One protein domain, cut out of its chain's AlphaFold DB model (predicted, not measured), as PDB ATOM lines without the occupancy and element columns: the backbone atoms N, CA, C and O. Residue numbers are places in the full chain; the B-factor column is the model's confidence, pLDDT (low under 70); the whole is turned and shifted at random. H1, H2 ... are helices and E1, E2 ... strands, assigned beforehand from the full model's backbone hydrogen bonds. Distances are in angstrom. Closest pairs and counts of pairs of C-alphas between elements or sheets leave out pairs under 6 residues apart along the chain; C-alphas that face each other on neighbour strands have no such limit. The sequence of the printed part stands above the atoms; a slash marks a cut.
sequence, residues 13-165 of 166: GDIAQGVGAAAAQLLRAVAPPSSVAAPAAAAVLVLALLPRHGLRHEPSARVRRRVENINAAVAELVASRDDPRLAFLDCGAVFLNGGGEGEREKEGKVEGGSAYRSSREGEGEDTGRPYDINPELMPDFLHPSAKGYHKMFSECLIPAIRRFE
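AT A GLANCE: This is residues 13 to 165 of the 166 residues of the protein "Hypothetical protein" of Heterosigma akashiwo (UniProt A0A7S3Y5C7). A small parallel sheet, E1 beside E2, lies between H1 and H2 over one face and H4 over the other; residues 103 to 113 and 119 to 125 stick out. The 153 printed residues, under half in named elements, run H1, E1, H2, E2, H3, H4, mostly helix. The whole spans 60 by 35 by 33 A, only just compact, close to loose, with a radius of gyration of 17.5 A.

HOW THE PARTS SIT: E1, residues 44 to 47, and E2, residues 86 to 89, are parallel neighbours; N 46 and O 87, 2.8 A apart, are within hydrogen-bond range. With H2, residues 60 to 79, they form a strand-helix-strand unit, two parallel strands joined through a helix, its crossover right-handed. H1, residues 13 to 30, touches H2 with residues 13 to 20 alone, closest C-alphas Ala 16 and Val 74, 5.0 A. H4, residues 146 to 163, touches H3, residues 92 to 95, closest C-alphas Val 94 and Met 152, 6.4 A. Every O i to N i+4 pair is within hydrogen-bond range in H1 and H2, 12 of 14 in H4; H3 is too short.

IN THESE COORDINATES: H1, 25.7 A long, begins at C-alpha 13, (225.121, 203.387, 92.848). H2 is 28.4 A long. H4, 24.6 A long, ends at C-alpha 163, (201.549, 209.489, 108.559).

THE WHOLE: The printed part has no cut. The link H3 to H4 is long, 50 residues. Residues 31 to 40, 54 to 59 and 98 to 131 have pLDDT under 70.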
ATOM      1  N   GLY A  13     226.174 203.122  93.825       84.38
ATOM      2  CA  GLY A  13     225.121 203.387  92.848       84.38
ATOM      3  C   GLY A  13     224.377 202.125  92.415       84.38
ATOM      4  O   GLY A  13     223.150 202.139  92.383       84.38
ATOM      5  N   ASP A  14     225.083 201.017  92.166       86.81
ATOM      6  CA  ASP A  14     224.453 199.742  91.780       86.81
ATOM      7  C   ASP A  14     223.526 199.215  92.881       86.81
ATOM      8  O   ASP A  14     222.408 198.761  92.619       86.81
ATOM      9  N   ILE A  15     223.963 199.317  94.143       86.12
ATOM     10  CA  ILE A  15     223.151 198.923  95.301       86.12
ATOM     11  C   ILE A  15     221.906 199.807  95.389       86.12
ATOM     12  O   ILE A  15     220.794 199.290  95.526       86.12
ATOM     13  N   ALA A  16     222.076 201.128  95.284       84.94
ATOM     14  CA  ALA A  16     220.965 202.070  95.351       84.94
ATOM     15  C   ALA A  16     219.949 201.845  94.220       84.94
ATOM     16  O   ALA A  16     218.742 201.808  94.470       84.94
ATOM     17  N   GLN A  17     220.421 201.602  92.994       85.50
ATOM     18  CA  GLN A  17     219.578 201.258  91.850       85.50
ATOM     19  C   GLN A  17     218.795 199.964  92.083       85.50
ATOM     20  O   GLN A  17     217.594 199.926  91.812       85.50
ATOM     21  N   GLY A  18     219.435 198.926  92.631       87.50
ATOM     22  CA  GLY A  18     218.764 197.674  92.985       87.50
ATOM     23  C   GLY A  18     217.624 197.879  93.988       87.50
ATOM     24  O   GLY A  18     216.517 197.375  93.782       87.50
ATOM     25  N   VAL A  19     217.856 198.679  95.036       86.75
ATOM     26  CA  VAL A  19     216.823 199.045  96.022       86.75
ATOM     27  C   VAL A  19     215.696 199.849  95.369       86.75
ATOM     28  O   VAL A  19     214.521 199.520  95.543       86.75
ATOM     29  N   GLY A  20     216.035 200.860  94.566       83.56
ATOM     30  CA  GLY A  20     215.055 201.681  93.857       83.56
ATOM     31  C   GLY A  20     214.193 200.875  92.878       83.56
ATOM     32  O   GLY A  20     212.990 201.112  92.770       83.56
ATOM     33  N   ALA A  21     214.776 199.894  92.185       86.12
ATOM     34  CA  ALA A  21     214.054 198.996  91.289       86.12
ATOM     35  C   ALA A  21     213.074 198.087  92.050       86.12
ATOM     36  O   ALA A  21     211.929 197.932  91.616       86.12
ATOM     37  N   ALA A  22     213.486 197.541  93.199       87.94
ATOM     38  CA  ALA A  22     212.623 196.733  94.058       87.94
ATOM     39  C   ALA A  22     211.446 197.551  94.618       87.94
ATOM     40  O   ALA A  22     210.298 197.114  94.536       87.94
ATOM     41  N   ALA A  23     211.701 198.773  95.099       86.44
ATOM     42  CA  ALA A  23     210.652 199.677  95.572       86.44
ATOM     43  C   ALA A  23     209.621 199.983  94.470       86.44
ATOM     44  O   ALA A  23     208.415 199.929  94.704       86.44
ATOM     45  N   ALA A  24     210.082 200.211  93.236       84.00
ATOM     46  CA  ALA A  24     209.207 200.419  92.082       84.00
ATOM     47  C   ALA A  24     208.336 199.201  91.756       84.00
ATOM     48  O   ALA A  24     207.178 199.347  91.368       84.00
ATOM     49  N   GLN A  25     208.902 197.995  91.856       86.56
ATOM     50  CA  GLN A  25     208.159 196.755  91.639       86.56
ATOM     51  C   GLN A  25     207.075 196.575  92.702       86.56
ATOM     52  O   GLN A  25     205.942 196.260  92.347       86.56
ATOM     53  N   LEU A  26     207.396 196.841  93.970       86.44
ATOM     54  CA  LEU A  26     206.435 196.777  95.068       86.44
ATOM     55  C   LEU A  26     205.305 197.792  94.889       86.44
ATOM     56  O   LEU A  26     204.148 197.397  94.954       86.44
ATOM     57  N   LEU A  27     205.615 199.051  94.558       84.38
ATOM     58  CA  LEU A  27     204.597 200.073  94.274       84.38
ATOM     59  C   LEU A  27     203.617 199.638  93.181       84.38
ATOM     60  O   LEU A  27     202.415 199.858  93.305       84.38
ATOM     61  N   ARG A  28     204.119 199.004  92.115       82.94
ATOM     62  CA  ARG A  28     203.265 198.471  91.044       82.94
ATOM     63  C   ARG A  28     202.417 197.290  91.505       82.94
ATOM     64  O   ARG A  28     201.280 197.183  91.072       82.94
ATOM     65  N   ALA A  29     202.960 196.417  92.350       81.19
ATOM     66  CA  ALA A  29     202.246 195.247  92.856       81.19
ATOM     67  C   ALA A  29     201.139 195.617  93.854       81.19
ATOM     68  O   ALA A  29     200.125 194.927  93.919       81.19
ATOM     69  N   VAL A  30     201.329 196.695  94.621       76.50
ATOM     70  CA  VAL A  30     200.343 197.178  95.601       76.50
ATOM     71  C   VAL A  30     199.393 198.233  95.031       76.50
ATOM     72  O   VAL A  30     198.408 198.586  95.678       76.50
ATOM     73  N   ALA A  31     199.647 198.732  93.817       66.94
ATOM     74  CA  ALA A  31     198.675 199.522  93.079       66.94
ATOM     75  C   ALA A  31     197.543 198.591  92.609       66.94
ATOM     76  O   ALA A  31     197.804 197.636  91.873       66.94
ATOM     77  N   PRO A  32     196.289 198.830  93.017       59.41
ATOM     78  CA  PRO A  32     195.191 197.991  92.572       59.41
ATOM     79  C   PRO A  32     195.000 198.112  91.055       59.41
ATOM     80  O   PRO A  32     195.216 199.189  90.490       59.41
ATOM     81  N   PRO A  33     194.556 197.040  90.372       58.50
ATOM     82  CA  PRO A  33     194.033 197.183  89.024       58.50
ATOM     83  C   PRO A  33     192.882 198.193  89.055       58.50
ATOM     84  O   PRO A  33     192.056 198.179  89.969       58.50
ATOM     85  N   SER A  34     192.829 199.063  88.050       58.91
ATOM     86  CA  SER A  34     191.951 200.238  87.924       58.91
ATOM     87  C   SER A  34     190.435 199.970  88.006       58.91
ATOM     88  O   SER A  34     189.643 200.896  87.859       58.91
ATOM     89  N   SER A  35     190.013 198.729  88.251       53.62
ATOM     90  CA  SER A  35     188.622 198.279  88.309       53.62
ATOM     91  C   SER A  35     188.138 197.833  89.694       53.62
ATOM     92  O   SER A  35     186.961 197.500  89.825       53.62
ATOM     93  N   VAL A  36     188.984 197.822  90.731       55.53
ATOM     94  CA  VAL A  36     188.580 197.389  92.081       55.53
ATOM     95  C   VAL A  36     188.742 198.545  93.061       55.53
ATOM     96  O   VAL A  36     189.822 199.122  93.164       55.53
ATOM     97  N   ALA A  37     187.665 198.872  93.784       54.31
ATOM     98  CA  ALA A  37     187.680 199.783  94.926       54.31
ATOM     99  C   ALA A  37     188.578 199.185  96.016       54.31
ATOM    100  O   ALA A  37     188.139 198.409  96.863       54.31
ATOM    101  N   ALA A  38     189.872 199.449  95.904       50.69
ATOM    102  CA  ALA A  38     190.863 198.923  96.812       50.69
ATOM    103  C   ALA A  38     190.772 199.632  98.165       50.69
ATOM    104  O   ALA A  38     190.432 200.819  98.207       50.69
ATOM    105  N   PRO A  39     191.104 198.932  99.264       51.41
ATOM    106  CA  PRO A  39     191.331 199.591 100.542       51.41
ATOM    107  C   PRO A  39     192.418 200.663 100.378       51.41
ATOM    108  O   PRO A  39     193.237 200.575  99.459       51.41
ATOM    109  N   ALA A  40     192.367 201.681 101.242       58.16
ATOM    110  CA  ALA A  40     193.228 202.863 101.244       58.16
ATOM    111  C   ALA A  40     194.649 202.570 100.732       58.16
ATOM    112  O   ALA A  40     195.281 201.594 101.136       58.16
ATOM    113  N   ALA A  41     195.096 203.394  99.783       70.94
ATOM    114  CA  ALA A  41     196.310 203.227  98.999       70.94
ATOM    115  C   ALA A  41     197.490 202.668  99.815       70.94
ATOM    116  O   ALA A  41     198.071 203.367 100.639       70.94
ATOM    117  N   ALA A  42     197.865 201.414  99.556       79.81
ATOM    118  CA  ALA A  42     199.032 200.812 100.183       79.81
ATOM    119  C   ALA A  42     200.288 201.657  99.905       79.81
ATOM    120  O   ALA A  42     200.547 202.044  98.760       79.81
ATOM    121  N   ALA A  43     201.066 201.922 100.956       86.75
ATOM    122  CA  ALA A  43     202.318 202.663 100.879       86.75
ATOM    123  C   ALA A  43     203.534 201.731 100.950       86.75
ATOM    124  O   ALA A  43     203.499 200.655 101.549       86.75
ATOM    125  N   VAL A  44     204.631 202.160 100.330       90.06
ATOM    126  CA  VAL A  44     205.925 201.480 100.332       90.06
ATOM    127  C   VAL A  44     206.913 202.337 101.114       90.06
ATOM    128  O   VAL A  44     207.240 203.458 100.729       90.06
ATOM    129  N   LEU A  45     207.416 201.780 102.212       92.31
ATOM    130  CA  LEU A  45     208.435 202.404 103.047       92.31
ATOM    131  C   LEU A  45     209.785 201.741 102.764       92.31
ATOM    132  O   LEU A  45     209.970 200.548 103.007       92.31
ATOM    133  N   VAL A  46     210.733 202.513 102.243       93.19
ATOM    134  CA  VAL A  46     212.109 202.079 101.994       93.19
ATOM    135  C   VAL A  46     212.961 202.477 103.190       93.19
ATOM    136  O   VAL A  46     213.195 203.657 103.432       93.19
ATOM    137  N   LEU A  47     213.425 201.486 103.946       93.94
ATOM    138  CA  LEU A  47     214.265 201.717 105.116       93.94
ATOM    139  C   LEU A  47     215.724 201.918 104.710       93.94
ATOM    140  O   LEU A  47     216.273 201.140 103.924       93.94
ATOM    141  N   ALA A  48     216.352 202.935 105.292       92.38
ATOM    142  CA  ALA A  48     217.785 203.147 105.212       92.38
ATOM    143  C   ALA A  48     218.557 201.936 105.755       92.38
ATOM    144  O   ALA A  48     218.117 201.231 106.669       92.38
ATOM    145  N   LEU A  49     219.760 201.726 105.225       91.56
ATOM    146  CA  LEU A  49     220.730 200.841 105.847       91.56
ATOM    147  C   LEU A  49     221.130 201.424 107.203       91.56
ATOM    148  O   LEU A  49     221.564 202.573 107.289       91.56
ATOM    149  N   LEU A  50     221.007 200.614 108.254       91.81
ATOM    150  CA  LEU A  50     221.416 201.012 109.597       91.81
ATOM    151  C   LEU A  50     222.934 201.240 109.668       91.81
ATOM    152  O   LEU A  50     223.694 200.566 108.955       91.81
ATOM    153  N   PRO A  51     223.393 202.149 110.549       88.81
ATOM    154  CA  PRO A  51     224.812 202.318 110.800       88.81
ATOM    155  C   PRO A  51     225.398 200.992 111.273       88.81
ATOM    156  O   PRO A  51     224.808 200.274 112.076       88.81
ATOM    157  N   ARG A  52     226.576 200.653 110.759       87.19
ATOM    158  CA  ARG A  52     227.264 199.407 111.096       87.19
ATOM    159  C   ARG A  52     228.766 199.586 111.059       87.19
ATOM    160  O   ARG A  52     229.289 200.396 110.291       87.19
ATOM    161  N   HIS A  53     229.466 198.795 111.857       81.69
ATOM    162  CA  HIS A  53     230.907 198.646 111.721       81.69
ATOM    163  C   HIS A  53     231.248 197.538 110.725       81.69
ATOM    164  O   HIS A  53     230.450 196.638 110.432       81.69
ATOM    165  N   GLY A  54     232.460 197.630 110.183       66.38
ATOM    166  CA  GLY A  54     233.079 196.507 109.503       66.38
ATOM    167  C   GLY A  54     233.328 195.363 110.486       66.38
ATOM    168  O   GLY A  54     233.525 195.580 111.682       66.38
ATOM    169  N   LEU A  55     233.326 194.124 110.000       62.75
ATOM    170  CA  LEU A  55     233.779 192.992 110.816       62.75
ATOM    171  C   LEU A  55     235.284 193.149 111.060       62.75
ATOM    172  O   LEU A  55     235.977 193.362 110.074       62.75
ATOM    173  N   ARG A  56     235.739 193.022 112.323       56.84
ATOM    174  CA  ARG A  56     237.104 192.914 112.934       56.84
ATOM    175  C   ARG A  56     238.367 193.497 112.242       56.84
ATOM    176  O   ARG A  56     239.316 193.795 112.956       56.84
ATOM    177  N   HIS A  57     238.416 193.682 110.926       52.25
ATOM    178  CA  HIS A  57     239.557 194.141 110.126       52.25
ATOM    179  C   HIS A  57     239.214 195.254 109.116       52.25
ATOM    180  O   HIS A  57     240.111 195.771 108.455       52.25
ATOM    181  N   GLU A  58     237.945 195.643 108.970       58.22
ATOM    182  CA  GLU A  58     237.551 196.748 108.090       58.22
ATOM    183  C   GLU A  58     237.556 198.092 108.839       58.22
ATOM    184  O   GLU A  58     236.931 198.193 109.899       58.22
ATOM    185  N   PRO A  59     238.191 199.151 108.296       59.22
ATOM    186  CA  PRO A  59     238.137 200.475 108.904       59.22
ATOM    187  C   PRO A  59     236.687 200.964 109.006       59.22
ATOM    188  O   PRO A  59     236.032 201.182 107.980       59.22
ATOM    189  N   SER A  60     236.190 201.182 110.229       71.88
ATOM    190  CA  SER A  60     234.796 201.587 110.480       71.88
ATOM    191  C   SER A  60     234.384 202.819 109.670       71.88
ATOM    192  O   SER A  60     233.267 202.877 109.168       71.88
ATOM    193  N   ALA A  61     235.298 203.768 109.447       79.06
ATOM    194  CA  ALA A  61     235.044 204.975 108.658       79.06
ATOM    195  C   ALA A  61     234.752 204.704 107.169       79.06
ATOM    196  O   ALA A  61     233.986 205.438 106.546       79.06
ATOM    197  N   ARG A  62     235.347 203.662 106.568       80.94
ATOM    198  CA  ARG A  62     235.072 203.301 105.165       80.94
ATOM    199  C   ARG A  62     233.672 202.713 105.029       80.94
ATOM    200  O   ARG A  62     232.935 203.117 104.138       80.94
ATOM    201  N   VAL A  63     233.310 201.791 105.919       82.62
ATOM    202  CA  VAL A  63     231.989 201.146 105.913       82.62
ATOM    203  C   VAL A  63     230.887 202.161 106.209       82.62
ATOM    204  O   VAL A  63     229.886 202.176 105.502       82.62
ATOM    205  N   ARG A  64     231.097 203.052 107.189       81.38
ATOM    206  CA  ARG A  64     230.161 204.139 107.513       81.38
ATOM    207  C   ARG A  64     229.909 205.051 106.309       81.38
ATOM    208  O   ARG A  64     228.766 205.163 105.887       81.38
ATOM    209  N   ARG A  65     230.967 205.581 105.678       84.75
ATOM    210  CA  ARG A  65     230.835 206.408 104.461       84.75
ATOM    211  C   ARG A  65     230.100 205.682 103.341       84.75
ATOM    212  O   ARG A  65     229.270 206.271 102.662       84.75
ATOM    213  N   ARG A  66     230.374 204.388 103.164       86.56
ATOM    214  CA  ARG A  66     229.681 203.568 102.168       86.56
ATOM    215  C   ARG A  66     228.176 203.480 102.449       86.56
ATOM    216  O   ARG A  66     227.369 203.656 101.544       86.56
ATOM    217  N   VAL A  67     227.795 203.235 103.703       87.88
ATOM    218  CA  VAL A  67     226.388 203.206 104.138       87.88
ATOM    219  C   VAL A  67     225.713 204.562 103.918       87.88
ATOM    220  O   VAL A  67     224.626 204.605 103.348       87.88
ATOM    221  N   GLU A  68     226.370 205.659 104.295       88.00
ATOM    222  CA  GLU A  68     225.871 207.026 104.089       88.00
ATOM    223  C   GLU A  68     225.650 207.343 102.605       88.00
ATOM    224  O   GLU A  68     224.598 207.867 102.242       88.00
ATOM    225  N   ASN A  69     226.601 206.980 101.740       88.56
ATOM    226  CA  ASN A  69     226.489 207.178 100.294       88.56
ATOM    227  C   ASN A  69     225.315 206.393  99.698       88.56
ATOM    228  O   ASN A  69     224.550 206.933  98.901       88.56
ATOM    229  N   ILE A  70     225.158 205.123 100.088       89.94
ATOM    230  CA  ILE A  70     224.054 204.281  99.612       89.94
ATOM    231  C   ILE A  70     222.715 204.856 100.076       89.94
ATOM    232  O   ILE A  70     221.799 204.981  99.269       89.94
ATOM    233  N   ASN A  71     222.597 205.241 101.350       92.50
ATOM    234  CA  ASN A  71     221.372 205.831 101.888       92.50
ATOM    235  C   ASN A  71     221.006 207.133 101.167       92.50
ATOM    236  O   ASN A  71     219.852 207.301 100.783       92.50
ATOM    237  N   ALA A  72     221.984 208.009 100.915       91.38
ATOM    238  CA  ALA A  72     221.772 209.242 100.162       91.38
ATOM    239  C   ALA A  72     221.269 208.964  98.734       91.38
ATOM    240  O   ALA A  72     220.280 209.553  98.301       91.38
ATOM    241  N   ALA A  73     221.898 208.020  98.030       90.19
ATOM    242  CA  ALA A  73     221.501 207.649  96.675       90.19
ATOM    243  C   ALA A  73     220.100 207.011  96.631       90.19
ATOM    244  O   ALA A  73     219.310 207.303  95.733       90.19
ATOM    245  N   VAL A  74     219.749 206.168  97.608       90.62
ATOM    246  CA  VAL A  74     218.394 205.601  97.718       90.62
ATOM    247  C   VAL A  74     217.369 206.696  98.014       90.62
ATOM    248  O   VAL A  74     216.307 206.700  97.395       90.62
ATOM    249  N   ALA A  75     217.677 207.634  98.912       92.31
ATOM    250  CA  ALA A  75     216.795 208.752  99.230       92.31
ATOM    251  C   ALA A  75     216.505 209.617  97.993       92.31
ATOM    252  O   ALA A  75     215.349 209.941  97.731       92.31
ATOM    253  N   GLU A  76     217.529 209.928  97.193       91.50
ATOM    254  CA  GLU A  76     217.383 210.669  95.934       91.50
ATOM    255  C   GLU A  76     216.540 209.897  94.903       91.50
ATOM    256  O   GLU A  76     215.629 210.451  94.283       91.50
ATOM    257  N   LEU A  77     216.774 208.589  94.758       88.75
ATOM    258  CA  LEU A  77     215.976 207.725  93.879       88.75
ATOM    259  C   LEU A  77     214.513 207.607  94.314       88.75
ATOM    260  O   LEU A  77     213.634 207.470  93.468       88.75
ATOM    261  N   VAL A  78     214.239 207.623  95.617       89.12
ATOM    262  CA  VAL A  78     212.871 207.653  96.140       89.12
ATOM    263  C   VAL A  78     212.230 209.017  95.874       89.12
ATOM    264  O   VAL A  78     211.125 209.063  95.341       89.12
ATOM    265  N   ALA A  79     212.931 210.113  96.169       90.38
ATOM    266  CA  ALA A  79     212.423 211.474  95.992       90.38
ATOM    267  C   ALA A  79     212.122 211.810  94.519       90.38
ATOM    268  O   ALA A  79     211.089 212.397  94.216       90.38
ATOM    269  N   SER A  80     212.985 211.388  93.591       90.50
ATOM    270  CA  SER A  80     212.822 211.624  92.145       90.50
ATOM    271  C   SER A  80     211.609 210.932  91.508       90.50
ATOM    272  O   SER A  80     211.282 211.223  90.359       90.50
ATOM    273  N   ARG A  81     210.939 210.012  92.216       87.19
ATOM    274  CA  ARG A  81     209.765 209.293  91.696       87.19
ATOM    275  C   ARG A  81     208.452 210.049  91.852       87.19
ATOM    276  O   ARG A  81     207.500 209.655  91.188       87.19
ATOM    277  N   ASP A  82     208.410 211.062  92.716       86.44
ATOM    278  CA  ASP A  82     207.227 211.897  92.966       86.44
ATOM    279  C   ASP A  82     205.928 211.082  93.195       86.44
ATOM    280  O   ASP A  82     204.853 211.434  92.716       86.44
ATOM    281  N   ASP A  83     206.022 209.938  93.896       86.81
ATOM    282  CA  ASP A  83     204.860 209.114  94.269       86.81
ATOM    283  C   ASP A  83     204.553 209.319  95.760       86.81
ATOM    284  O   ASP A  83     205.381 208.960  96.605       86.81
ATOM    285  N   PRO A  84     203.367 209.844  96.123       86.88
ATOM    286  CA  PRO A  84     203.024 210.140  97.510       86.88
ATOM    287  C   PRO A  84     202.897 208.893  98.390       86.88
ATOM    288  O   PRO A  84     202.801 209.034  99.602       86.88
ATOM    289  N   ARG A  85     202.887 207.682  97.816       87.12
ATOM    290  CA  ARG A  85     202.838 206.401  98.539       87.12
ATOM    291  C   ARG A  85     204.225 205.817  98.783       87.12
ATOM    292  O   ARG A  85     204.327 204.737  99.356       87.12
ATOM    293  N   LEU A  86     205.286 206.470  98.319       90.06
ATOM    294  CA  LEU A  86     206.660 206.026  98.501       90.06
ATOM    295  C   LEU A  86     207.385 206.966  99.458       90.06
ATOM    296  O   LEU A  86     207.468 208.166  99.213       90.06
ATOM    297  N   ALA A  87     207.979 206.416 100.512       92.50
ATOM    298  CA  ALA A  87     208.861 207.180 101.386       92.50
ATOM    299  C   ALA A  87     210.159 206.444 101.677       92.50
ATOM    300  O   ALA A  87     210.194 205.220 101.800       92.50
ATOM    301  N   PHE A  88     211.221 207.227 101.832       94.69
ATOM    302  CA  PHE A  88     212.478 206.782 102.402       94.69
ATOM    303  C   PHE A  88     212.499 207.142 103.887       94.69
ATOM    304  O   PHE A  88     212.170 208.272 104.251       94.69
ATOM    305  N   LEU A  89     212.874 206.191 104.736       94.75
ATOM    306  CA  LEU A  89     212.922 206.363 106.184       94.75
ATOM    307  C   LEU A  89     214.316 206.034 106.706       94.75
ATOM    308  O   LEU A  89     214.758 204.883 106.646       94.75
ATOM    309  N   ASP A  90     214.981 207.041 107.263       93.19
ATOM    310  CA  ASP A  90     216.267 206.877 107.926       93.19
ATOM    311  C   ASP A  90     216.093 206.759 109.440       93.19
ATOM    312  O   ASP A  90     215.942 207.748 110.154       93.19
ATOM    313  N   CYS A  91     216.126 205.521 109.928       92.81
ATOM    314  CA  CYS A  91     216.088 205.224 111.357       92.81
ATOM    315  C   CYS A  91     217.492 205.062 111.966       92.81
ATOM    316  O   CYS A  91     217.618 204.622 113.109       92.81
ATOM    317  N   GLY A  92     218.560 205.359 111.219       90.06
ATOM    318  CA  GLY A  92     219.937 205.111 111.638       90.06
ATOM    319  C   GLY A  92     220.363 205.936 112.851       90.06
ATOM    320  O   GLY A  92     221.069 205.428 113.722       90.06
ATOM    321  N   ALA A  93     219.873 207.174 112.959       87.19
ATOM    322  CA  ALA A  93     220.195 208.086 114.058       87.19
ATOM    323  C   ALA A  93     219.827 207.528 115.447       87.19
ATOM    324  O   ALA A  93     220.525 207.799 116.422       87.19
ATOM    325  N   VAL A  94     218.793 206.678 115.527       90.06
ATOM    326  CA  VAL A  94     218.335 206.021 116.768       90.06
ATOM    327  C   VAL A  94     219.452 205.214 117.441       90.06
ATOM    328  O   VAL A  94     219.468 205.065 118.668       90.06
ATOM    329  N   PHE A  95     220.384 204.704 116.633       90.06
ATOM    330  CA  PHE A  95     221.447 203.793 117.034       90.06
ATOM    331  C   PHE A  95     222.782 204.480 117.322       90.06
ATOM    332  O   PHE A  95     223.746 203.785 117.633       90.06
ATOM    333  N   LEU A  96     222.871 205.808 117.230       87.19
ATOM    334  CA  LEU A  96     224.109 206.551 117.468       87.19
ATOM    335  C   LEU A  96     224.135 207.153 118.887       87.19
ATOM    336  O   LEU A  96     223.140 207.673 119.393       87.19
ATOM    337  N   ASN A  97     225.289 207.080 119.545       75.00
ATOM    338  CA  ASN A  97     225.584 207.745 120.811       75.00
ATOM    339  C   ASN A  97     225.564 209.263 120.591       75.00
ATOM    340  O   ASN A  97     226.204 209.758 119.668       75.00
ATOM    341  N   GLY A  98     224.829 209.994 121.431       61.22
ATOM    342  CA  GLY A  98     224.568 211.425 121.228       61.22
ATOM    343  C   GLY A  98     223.313 211.731 120.402       61.22
ATOM    344  O   GLY A  98     222.993 212.897 120.217       61.22
ATOM    345  N   GLY A  99     222.555 210.714 119.968       47.84
ATOM    346  CA  GLY A  99     221.226 210.858 119.355       47.84
ATOM    347  C   GLY A  99     220.107 211.157 120.363       47.84
ATOM    348  O   GLY A  99     219.046 210.538 120.302       47.84
ATOM    349  N   GLY A 100     220.371 212.033 121.334       38.53
ATOM    350  CA  GLY A 100     219.362 212.610 122.215       38.53
ATOM    351  C   GLY A 100     219.021 214.012 121.724       38.53
ATOM    352  O   GLY A 100     219.902 214.859 121.682       38.53
ATOM    353  N   GLU A 101     217.748 214.211 121.381       39.38
ATOM    354  CA  GLU A 101     217.097 215.485 121.043       39.38
ATOM    355  C   GLU A 101     217.486 216.111 119.694       39.38
ATOM    356  O   GLU A 101     218.543 216.703 119.491       39.38
ATOM    357  N   GLY A 102     216.558 216.007 118.746       36.25
ATOM    358  CA  GLY A 102     216.663 216.657 117.454       36.25
ATOM    359  C   GLY A 102     215.438 216.388 116.606       36.25
ATOM    360  O   GLY A 102     215.535 215.724 115.577       36.25
ATOM    361  N   GLU A 103     214.294 216.923 117.035       41.81
ATOM    362  CA  GLU A 103     213.247 217.328 116.106       41.81
ATOM    363  C   GLU A 103     213.899 217.970 114.868       41.81
ATOM    364  O   GLU A 103     214.580 218.994 114.937       41.81
ATOM    365  N   ARG A 104     213.711 217.348 113.708       42.38
ATOM    366  CA  ARG A 104     213.717 218.062 112.434       42.38
ATOM    367  C   ARG A 104     212.410 217.766 111.723       42.38
ATOM    368  O   ARG A 104     212.396 217.313 110.584       42.38
ATOM    369  N   GLU A 105     211.306 218.111 112.381       37.69
ATOM    370  CA  GLU A 105     210.243 218.781 111.644       37.69
ATOM    371  C   GLU A 105     210.836 220.093 111.130       37.69
ATOM    372  O   GLU A 105     210.939 221.098 111.826       37.69
ATOM    373  N   LYS A 106     211.312 220.071 109.888       33.25
ATOM    374  CA  LYS A 106     211.241 221.275 109.083       33.25
ATOM    375  C   LYS A 106     209.904 221.207 108.367       33.25
ATOM    376  O   LYS A 106     209.809 220.584 107.313       33.25
ATOM    377  N   GLU A 107     208.907 221.903 108.907       33.91
ATOM    378  CA  GLU A 107     207.930 222.604 108.074       33.91
ATOM    379  C   GLU A 107     208.705 223.608 107.209       33.91
ATOM    380  O   GLU A 107     208.832 224.796 107.489       33.91
ATOM    381  N   GLY A 108     209.353 223.080 106.180       29.09
ATOM    382  CA  GLY A 108     209.992 223.827 105.125       29.09
ATOM    383  C   GLY A 108     209.173 223.561 103.890       29.09
ATOM    384  O   GLY A 108     209.268 222.485 103.306       29.09
ATOM    385  N   LYS A 109     208.360 224.542 103.511       28.81
ATOM    386  CA  LYS A 109     207.838 224.694 102.157       28.81
ATOM    387  C   LYS A 109     208.979 224.353 101.186       28.81
ATOM    388  O   LYS A 109     209.987 225.058 101.162       28.81
ATOM    389  N   VAL A 110     208.872 223.223 100.486       33.06
ATOM    390  CA  VAL A 110     209.913 222.753  99.566       33.06
ATOM    391  C   VAL A 110     209.814 223.592  98.299       33.06
ATOM    392  O   VAL A 110     209.164 223.218  97.331       33.06
ATOM    393  N   GLU A 111     210.453 224.754  98.320       29.91
ATOM    394  CA  GLU A 111     211.095 225.269  97.119       29.91
ATOM    395  C   GLU A 111     212.516 224.694  97.107       29.91
ATOM    396  O   GLU A 111     213.248 224.799  98.090       29.91
ATOM    397  N   GLY A 112     212.831 223.980  96.022       33.91
ATOM    398  CA  GLY A 112     214.022 223.161  95.774       33.91
ATOM    399  C   GLY A 112     215.244 223.400  96.668       33.91
ATOM    400  O   GLY A 112     215.940 224.402  96.544       33.91
ATOM    401  N   GLY A 113     215.571 222.414  97.503       28.50
ATOM    402  CA  GLY A 113     216.800 222.428  98.292       28.50
ATOM    403  C   GLY A 113     217.006 221.137  99.073       28.50
ATOM    404  O   GLY A 113     216.493 220.985 100.177       28.50
ATOM    405  N   SER A 114     217.773 220.211  98.494       34.38
ATOM    406  CA  SER A 114     218.265 218.990  99.140       34.38
ATOM    407  C   SER A 114     218.983 219.327 100.452       34.38
ATOM    408  O   SER A 114     220.060 219.923 100.457       34.38
ATOM    409  N   ALA A 115     218.389 218.951 101.585       32.97
ATOM    410  CA  ALA A 115     219.009 219.068 102.901       32.97
ATOM    411  C   ALA A 115     219.775 217.786 103.267       32.97
ATOM    412  O   ALA A 115     219.648 217.285 104.380       32.97
ATOM    413  N   TYR A 116     220.592 217.268 102.345       36.47
ATOM    414  CA  TYR A 116     221.654 216.318 102.671       36.47
ATOM    415  C   TYR A 116     222.987 217.064 102.595       36.47
ATOM    416  O   TYR A 116     223.563 217.264 101.525       36.47
ATOM    417  N   ARG A 117     223.458 217.570 103.739       31.78
ATOM    418  CA  ARG A 117     224.752 218.255 103.814       31.78
ATOM    419  C   ARG A 117     225.840 217.183 103.789       31.78
ATOM    420  O   ARG A 117     226.213 216.648 104.823       31.78
ATOM    421  N   SER A 118     226.298 216.862 102.582       34.34
ATOM    422  CA  SER A 118     227.553 216.155 102.340       34.34
ATOM    423  C   SER A 118     228.673 216.910 103.057       34.34
ATOM    424  O   SER A 118     228.994 218.046 102.706       34.34
ATOM    425  N   SER A 119     229.235 216.299 104.098       37.69
ATOM    426  CA  SER A 119     230.494 216.733 104.696       37.69
ATOM    427  C   SER A 119     231.608 216.454 103.690       37.69
ATOM    428  O   SER A 119     232.253 215.406 103.720       37.69
ATOM    429  N   ARG A 120     231.789 217.371 102.740       40.28
ATOM    430  CA  ARG A 120     232.956 217.403 101.867       40.28
ATOM    431  C   ARG A 120     234.080 218.129 102.613       40.28
ATOM    432  O   ARG A 120     233.883 219.249 103.067       40.28
ATOM    433  N   GLU A 121     235.231 217.459 102.648       41.59
ATOM    434  CA  GLU A 121     236.581 217.935 102.995       41.59
ATOM    435  C   GLU A 121     236.974 217.980 104.480       41.59
ATOM    436  O   GLU A 121     236.375 218.654 105.310       41.59
ATOM    437  N   GLY A 122     238.047 217.238 104.777       32.91
ATOM    438  CA  GLY A 122     238.731 217.212 106.063       32.91
ATOM    439  C   GLY A 122     239.403 215.865 106.315       32.91
ATOM    440  O   GLY A 122     238.832 215.004 106.979       32.91
ATOM    441  N   GLU A 123     240.629 215.680 105.819       39.00
ATOM    442  CA  GLU A 123     241.598 214.756 106.428       39.00
ATOM    443  C   GLU A 123     242.011 215.340 107.792       39.00
ATOM    444  O   GLU A 123     243.090 215.893 107.961       39.00
ATOM    445  N   GLY A 124     241.080 215.328 108.745       34.12
ATOM    446  CA  GLY A 124     241.312 215.689 110.136       34.12
ATOM    447  C   GLY A 124     241.436 214.425 110.976       34.12
ATOM    448  O   GLY A 124     240.703 213.461 110.752       34.12
ATOM    449  N   GLU A 125     242.365 214.433 111.929       39.31
ATOM    450  CA  GLU A 125     242.448 213.441 113.003       39.31
ATOM    451  C   GLU A 125     241.057 213.161 113.598       39.31
ATOM    452  O   GLU A 125     240.320 214.077 113.965       39.31
ATOM    453  N   ASP A 126     240.694 211.879 113.674       45.31
ATOM    454  CA  ASP A 126     239.466 211.376 114.295       45.31
ATOM    455  C   ASP A 126     239.530 211.607 115.817       45.31
ATOM    456  O   ASP A 126     240.006 210.767 116.578       45.31
ATOM    457  N   THR A 127     239.107 212.793 116.260       39.56
ATOM    458  CA  THR A 127     239.254 213.284 117.643       39.56
ATOM    459  C   THR A 127     238.208 212.779 118.643       39.56
ATOM    460  O   THR A 127     238.172 213.283 119.761       39.56
ATOM    461  N   GLY A 128     237.378 211.775 118.337       38.97
ATOM    462  CA  GLY A 128     236.446 211.251 119.351       38.97
ATOM    463  C   GLY A 128     234.984 211.712 119.219       38.97
ATOM    464  O   GLY A 128     234.442 212.341 120.115       38.97
ATOM    465  N   ARG A 129     234.340 211.311 118.116       50.31
ATOM    466  CA  ARG A 129     233.059 210.563 118.051       50.31
ATOM    467  C   ARG A 129     231.734 211.168 118.594       50.31
ATOM    468  O   ARG A 129     231.246 210.750 119.641       50.31
ATOM    469  N   PRO A 130     231.002 211.911 117.741       49.16
ATOM    470  CA  PRO A 130     229.531 211.996 117.756       49.16
ATOM    471  C   PRO A 130     228.822 210.880 116.942       49.16
ATOM    472  O   PRO A 130     227.623 210.951 116.706       49.16
ATOM    473  N   TYR A 131     229.551 209.848 116.489       59.56
ATOM    474  CA  TYR A 131     229.061 208.821 115.546       59.56
ATOM    475  C   TYR A 131     229.312 207.379 116.009       59.56
ATOM    476  O   TYR A 131     229.500 206.476 115.189       59.56
ATOM    477  N   ASP A 132     229.379 207.139 117.318       78.44
ATOM    478  CA  ASP A 132     229.531 205.772 117.810       78.44
ATOM    479  C   ASP A 132     228.206 205.044 117.888       78.44
ATOM    480  O   ASP A 132     227.253 205.541 118.471       78.44
ATOM    481  N   ILE A 133     228.159 203.838 117.331       86.00
ATOM    482  CA  ILE A 133     226.994 202.970 117.456       86.00
ATOM    483  C   ILE A 133     226.822 202.593 118.930       86.00
ATOM    484  O   ILE A 133     227.765 202.130 119.575       86.00
ATOM    485  N   ASN A 134     225.614 202.787 119.451       88.62
ATOM    486  CA  ASN A 134     225.266 202.502 120.831       88.62
ATOM    487  C   ASN A 134     225.271 200.981 121.076       88.62
ATOM    488  O   ASN A 134     224.396 200.284 120.550       88.62
ATOM    489  N   PRO A 135     226.197 200.446 121.896       89.06
ATOM    490  CA  PRO A 135     226.318 199.006 122.117       89.06
ATOM    491  C   PRO A 135     225.141 198.409 122.904       89.06
ATOM    492  O   PRO A 135     224.920 197.204 122.842       89.06
ATOM    493  N   GLU A 136     224.336 199.209 123.609       91.69
ATOM    494  CA  GLU A 136     223.096 198.704 124.216       91.69
ATOM    495  C   GLU A 136     222.019 198.414 123.160       91.69
ATOM    496  O   GLU A 136     221.188 197.512 123.313       91.69
ATOM    497  N   LEU A 137     222.015 199.199 122.080       92.12
ATOM    498  CA  LEU A 137     221.042 199.086 120.998       92.12
ATOM    499  C   LEU A 137     221.534 198.170 119.878       92.12
ATOM    500  O   LEU A 137     220.702 197.546 119.230       92.12
ATOM    501  N   MET A 138     222.846 198.067 119.663       91.50
ATOM    502  CA  MET A 138     223.493 197.219 118.654       91.50
ATOM    503  C   MET A 138     224.801 196.625 119.214       91.50
ATOM    504  O   MET A 138     225.886 197.138 118.926       91.50
ATOM    505  N   PRO A 139     224.729 195.555 120.026       88.69
ATOM    506  CA  PRO A 139     225.869 195.051 120.803       88.69
ATOM    507  C   PRO A 139     227.008 194.477 119.959       88.69
ATOM    508  O   PRO A 139     228.155 194.461 120.400       88.69
ATOM    509  N   ASP A 140     226.717 194.017 118.745       88.25
ATOM    510  CA  ASP A 140     227.710 193.533 117.783       88.25
ATOM    511  C   ASP A 140     228.064 194.578 116.710       88.25
ATOM    512  O   ASP A 140     228.776 194.267 115.753       88.25
ATOM    513  N   PHE A 141     227.569 195.813 116.866       87.31
ATOM    514  CA  PHE A 141     227.722 196.923 115.923       87.31
ATOM    515  C   PHE A 141     227.177 196.636 114.515       87.31
ATOM    516  O   PHE A 141     227.613 197.261 113.542       87.31
ATOM    517  N   LEU A 142     226.243 195.686 114.391       87.12
ATOM    518  CA  LEU A 142     225.658 195.268 113.120       87.12
ATOM    519  C   LEU A 142     224.148 195.026 113.203       87.12
ATOM    520  O   LEU A 142     223.413 195.472 112.323       87.12
ATOM    521  N   HIS A 143     223.678 194.348 114.243       90.50
ATOM    522  CA  HIS A 143     222.283 193.970 114.416       90.50
ATOM    523  C   HIS A 143     221.674 194.687 115.628       90.50
ATOM    524  O   HIS A 143     222.288 194.714 116.699       90.50
ATOM    525  N   PRO A 144     220.453 195.240 115.501       93.94
ATOM    526  CA  PRO A 144     219.716 195.738 116.653       93.94
ATOM    527  C   PRO A 144     219.473 194.645 117.701       93.94
ATOM    528  O   PRO A 144     219.099 193.518 117.378       93.94
ATOM    529  N   SER A 145     219.633 194.992 118.977       95.56
ATOM    530  CA  SER A 145     219.122 194.209 120.102       95.56
ATOM    531  C   SER A 145     217.595 194.322 120.177       95.56
ATOM    532  O   SER A 145     216.984 195.140 119.489       95.56
ATOM    533  N   ALA A 146     216.952 193.564 121.070       96.81
ATOM    534  CA  ALA A 146     215.522 193.741 121.344       96.81
ATOM    535  C   ALA A 146     215.182 195.196 121.738       96.81
ATOM    536  O   ALA A 146     214.194 195.756 121.265       96.81
ATOM    537  N   LYS A 147     216.050 195.835 122.537       96.00
ATOM    538  CA  LYS A 147     215.942 197.256 122.905       96.00
ATOM    539  C   LYS A 147     216.118 198.164 121.683       96.00
ATOM    540  O   LYS A 147     215.355 199.112 121.517       96.00
ATOM    541  N   GLY A 148     217.077 197.848 120.811       95.00
ATOM    542  CA  GLY A 148     217.300 198.555 119.548       95.00
ATOM    543  C   GLY A 148     216.092 198.509 118.611       95.00
ATOM    544  O   GLY A 148     215.655 199.550 118.126       95.00
ATOM    545  N   TYR A 149     215.502 197.327 118.412       96.06
ATOM    546  CA  TYR A 149     214.269 197.182 117.638       96.06
ATOM    547  C   TYR A 149     213.124 197.975 118.255       96.06
ATOM    548  O   TYR A 149     212.483 198.741 117.546       96.06
ATOM    549  N   HIS A 150     212.894 197.842 119.564       95.81
ATOM    550  CA  HIS A 150     211.835 198.589 120.240       95.81
ATOM    551  C   HIS A 150     211.953 200.094 119.976       95.81
ATOM    552  O   HIS A 150     210.986 200.707 119.527       95.81
ATOM    553  N   LYS A 151     213.159 200.650 120.149       94.50
ATOM    554  CA  LYS A 151     213.441 202.070 119.924       94.50
ATOM    555  C   LYS A 151     213.219 202.491 118.465       94.50
ATOM    556  O   LYS A 151     212.559 203.489 118.202       94.50
ATOM    557  N   MET A 152     213.706 201.700 117.504       94.19
ATOM    558  CA  MET A 152     213.489 201.946 116.071       94.19
ATOM    559  C   MET A 152     211.997 201.953 115.710       94.19
ATOM    560  O   MET A 152     211.541 202.808 114.952       94.19
ATOM    561  N   PHE A 153     211.224 201.013 116.256       93.44
ATOM    562  CA  PHE A 153     209.786 200.971 116.019       93.44
ATOM    563  C   PHE A 153     209.078 202.186 116.623       93.44
ATOM    564  O   PHE A 153     208.298 202.829 115.924       93.44
ATOM    565  N   SER A 154     209.358 202.522 117.883       94.19
ATOM    566  CA  SER A 154     208.676 203.612 118.585       94.19
ATOM    567  C   SER A 154     209.016 204.995 118.039       94.19
ATOM    568  O   SER A 154     208.123 205.828 117.917       94.19
ATOM    569  N   GLU A 155     210.284 205.243 117.709       92.62
ATOM    570  CA  GLU A 155     210.770 206.584 117.354       92.62
ATOM    571  C   GLU A 155     210.776 206.850 115.844       92.62
ATOM    572  O   GLU A 155     210.767 208.007 115.439       92.62
ATOM    573  N   CYS A 156     210.770 205.809 115.003       92.19
ATOM    574  CA  CYS A 156     210.880 205.967 113.549       92.19
ATOM    575  C   CYS A 156     209.705 205.337 112.790       92.19
ATOM    576  O   CYS A 156     209.010 206.023 112.038       92.19
ATOM    577  N   LEU A 157     209.437 204.041 112.990       91.38
ATOM    578  CA  LEU A 157     208.448 203.332 112.164       91.38
ATOM    579  C   LEU A 157     207.001 203.694 112.500       91.38
ATOM    580  O   LEU A 157     206.223 203.953 111.588       91.38
ATOM    581  N   ILE A 158     206.622 203.721 113.780       92.88
ATOM    582  CA  ILE A 158     205.246 204.036 114.193       92.88
ATOM    583  C   ILE A 158     204.825 205.444 113.734       92.88
ATOM    584  O   ILE A 158     203.736 205.558 113.163       92.88
ATOM    585  N   PRO A 159     205.642 206.504 113.911       91.50
ATOM    586  CA  PRO A 159     205.328 207.820 113.357       91.50
ATOM    587  C   PRO A 159     205.110 207.796 111.840       91.50
ATOM    588  O   PRO A 159     204.152 208.390 111.348       91.50
ATOM    589  N   ALA A 160     205.949 207.064 111.101       89.19
ATOM    590  CA  ALA A 160     205.808 206.945 109.657       89.19
ATOM    591  C   ALA A 160     204.524 206.203 109.257       89.19
ATOM    592  O   ALA A 160     203.774 206.707 108.434       89.19
ATOM    593  N   ILE A 161     204.222 205.057 109.869       87.81
ATOM    594  CA  ILE A 161     202.995 204.282 109.609       87.81
ATOM    595  C   ILE A 161     201.754 205.159 109.810       87.81
ATOM    596  O   ILE A 161     200.904 205.232 108.926       87.81
ATOM    597  N   ARG A 162     201.703 205.915 110.915       88.56
ATOM    598  CA  ARG A 162     200.598 206.844 111.202       88.56
ATOM    599  C   ARG A 162     200.452 207.939 110.149       88.56
ATOM    600  O   ARG A 162     199.329 208.272 109.791       88.56
ATOM    601  N   ARG A 163     201.563 208.483 109.638       83.00
ATOM    602  CA  ARG A 163     201.549 209.489 108.559       83.00
ATOM    603  C   ARG A 163     200.896 208.962 107.278       83.00
ATOM    604  O   ARG A 163     200.313 209.747 106.541       83.00
ATOM    605  N   PHE A 164     201.021 207.667 107.008       80.12
ATOM    606  CA  PHE A 164     200.422 207.020 105.841       80.12
ATOM    607  C   PHE A 164     199.023 206.448 106.110       80.12
ATOM    608  O   PHE A 164     198.476 205.798 105.225       80.12
ATOM    609  N   GLU A 165     198.459 206.681 107.301       78.94
ATOM    610  CA  GLU A 165     197.172 206.114 107.734       78.94
ATOM    611  C   GLU A 165     197.100 204.578 107.581       78.94
ATOM    612  O   GLU A 165     196.036 204.018 107.314       78.94
TER     613      GLU A 165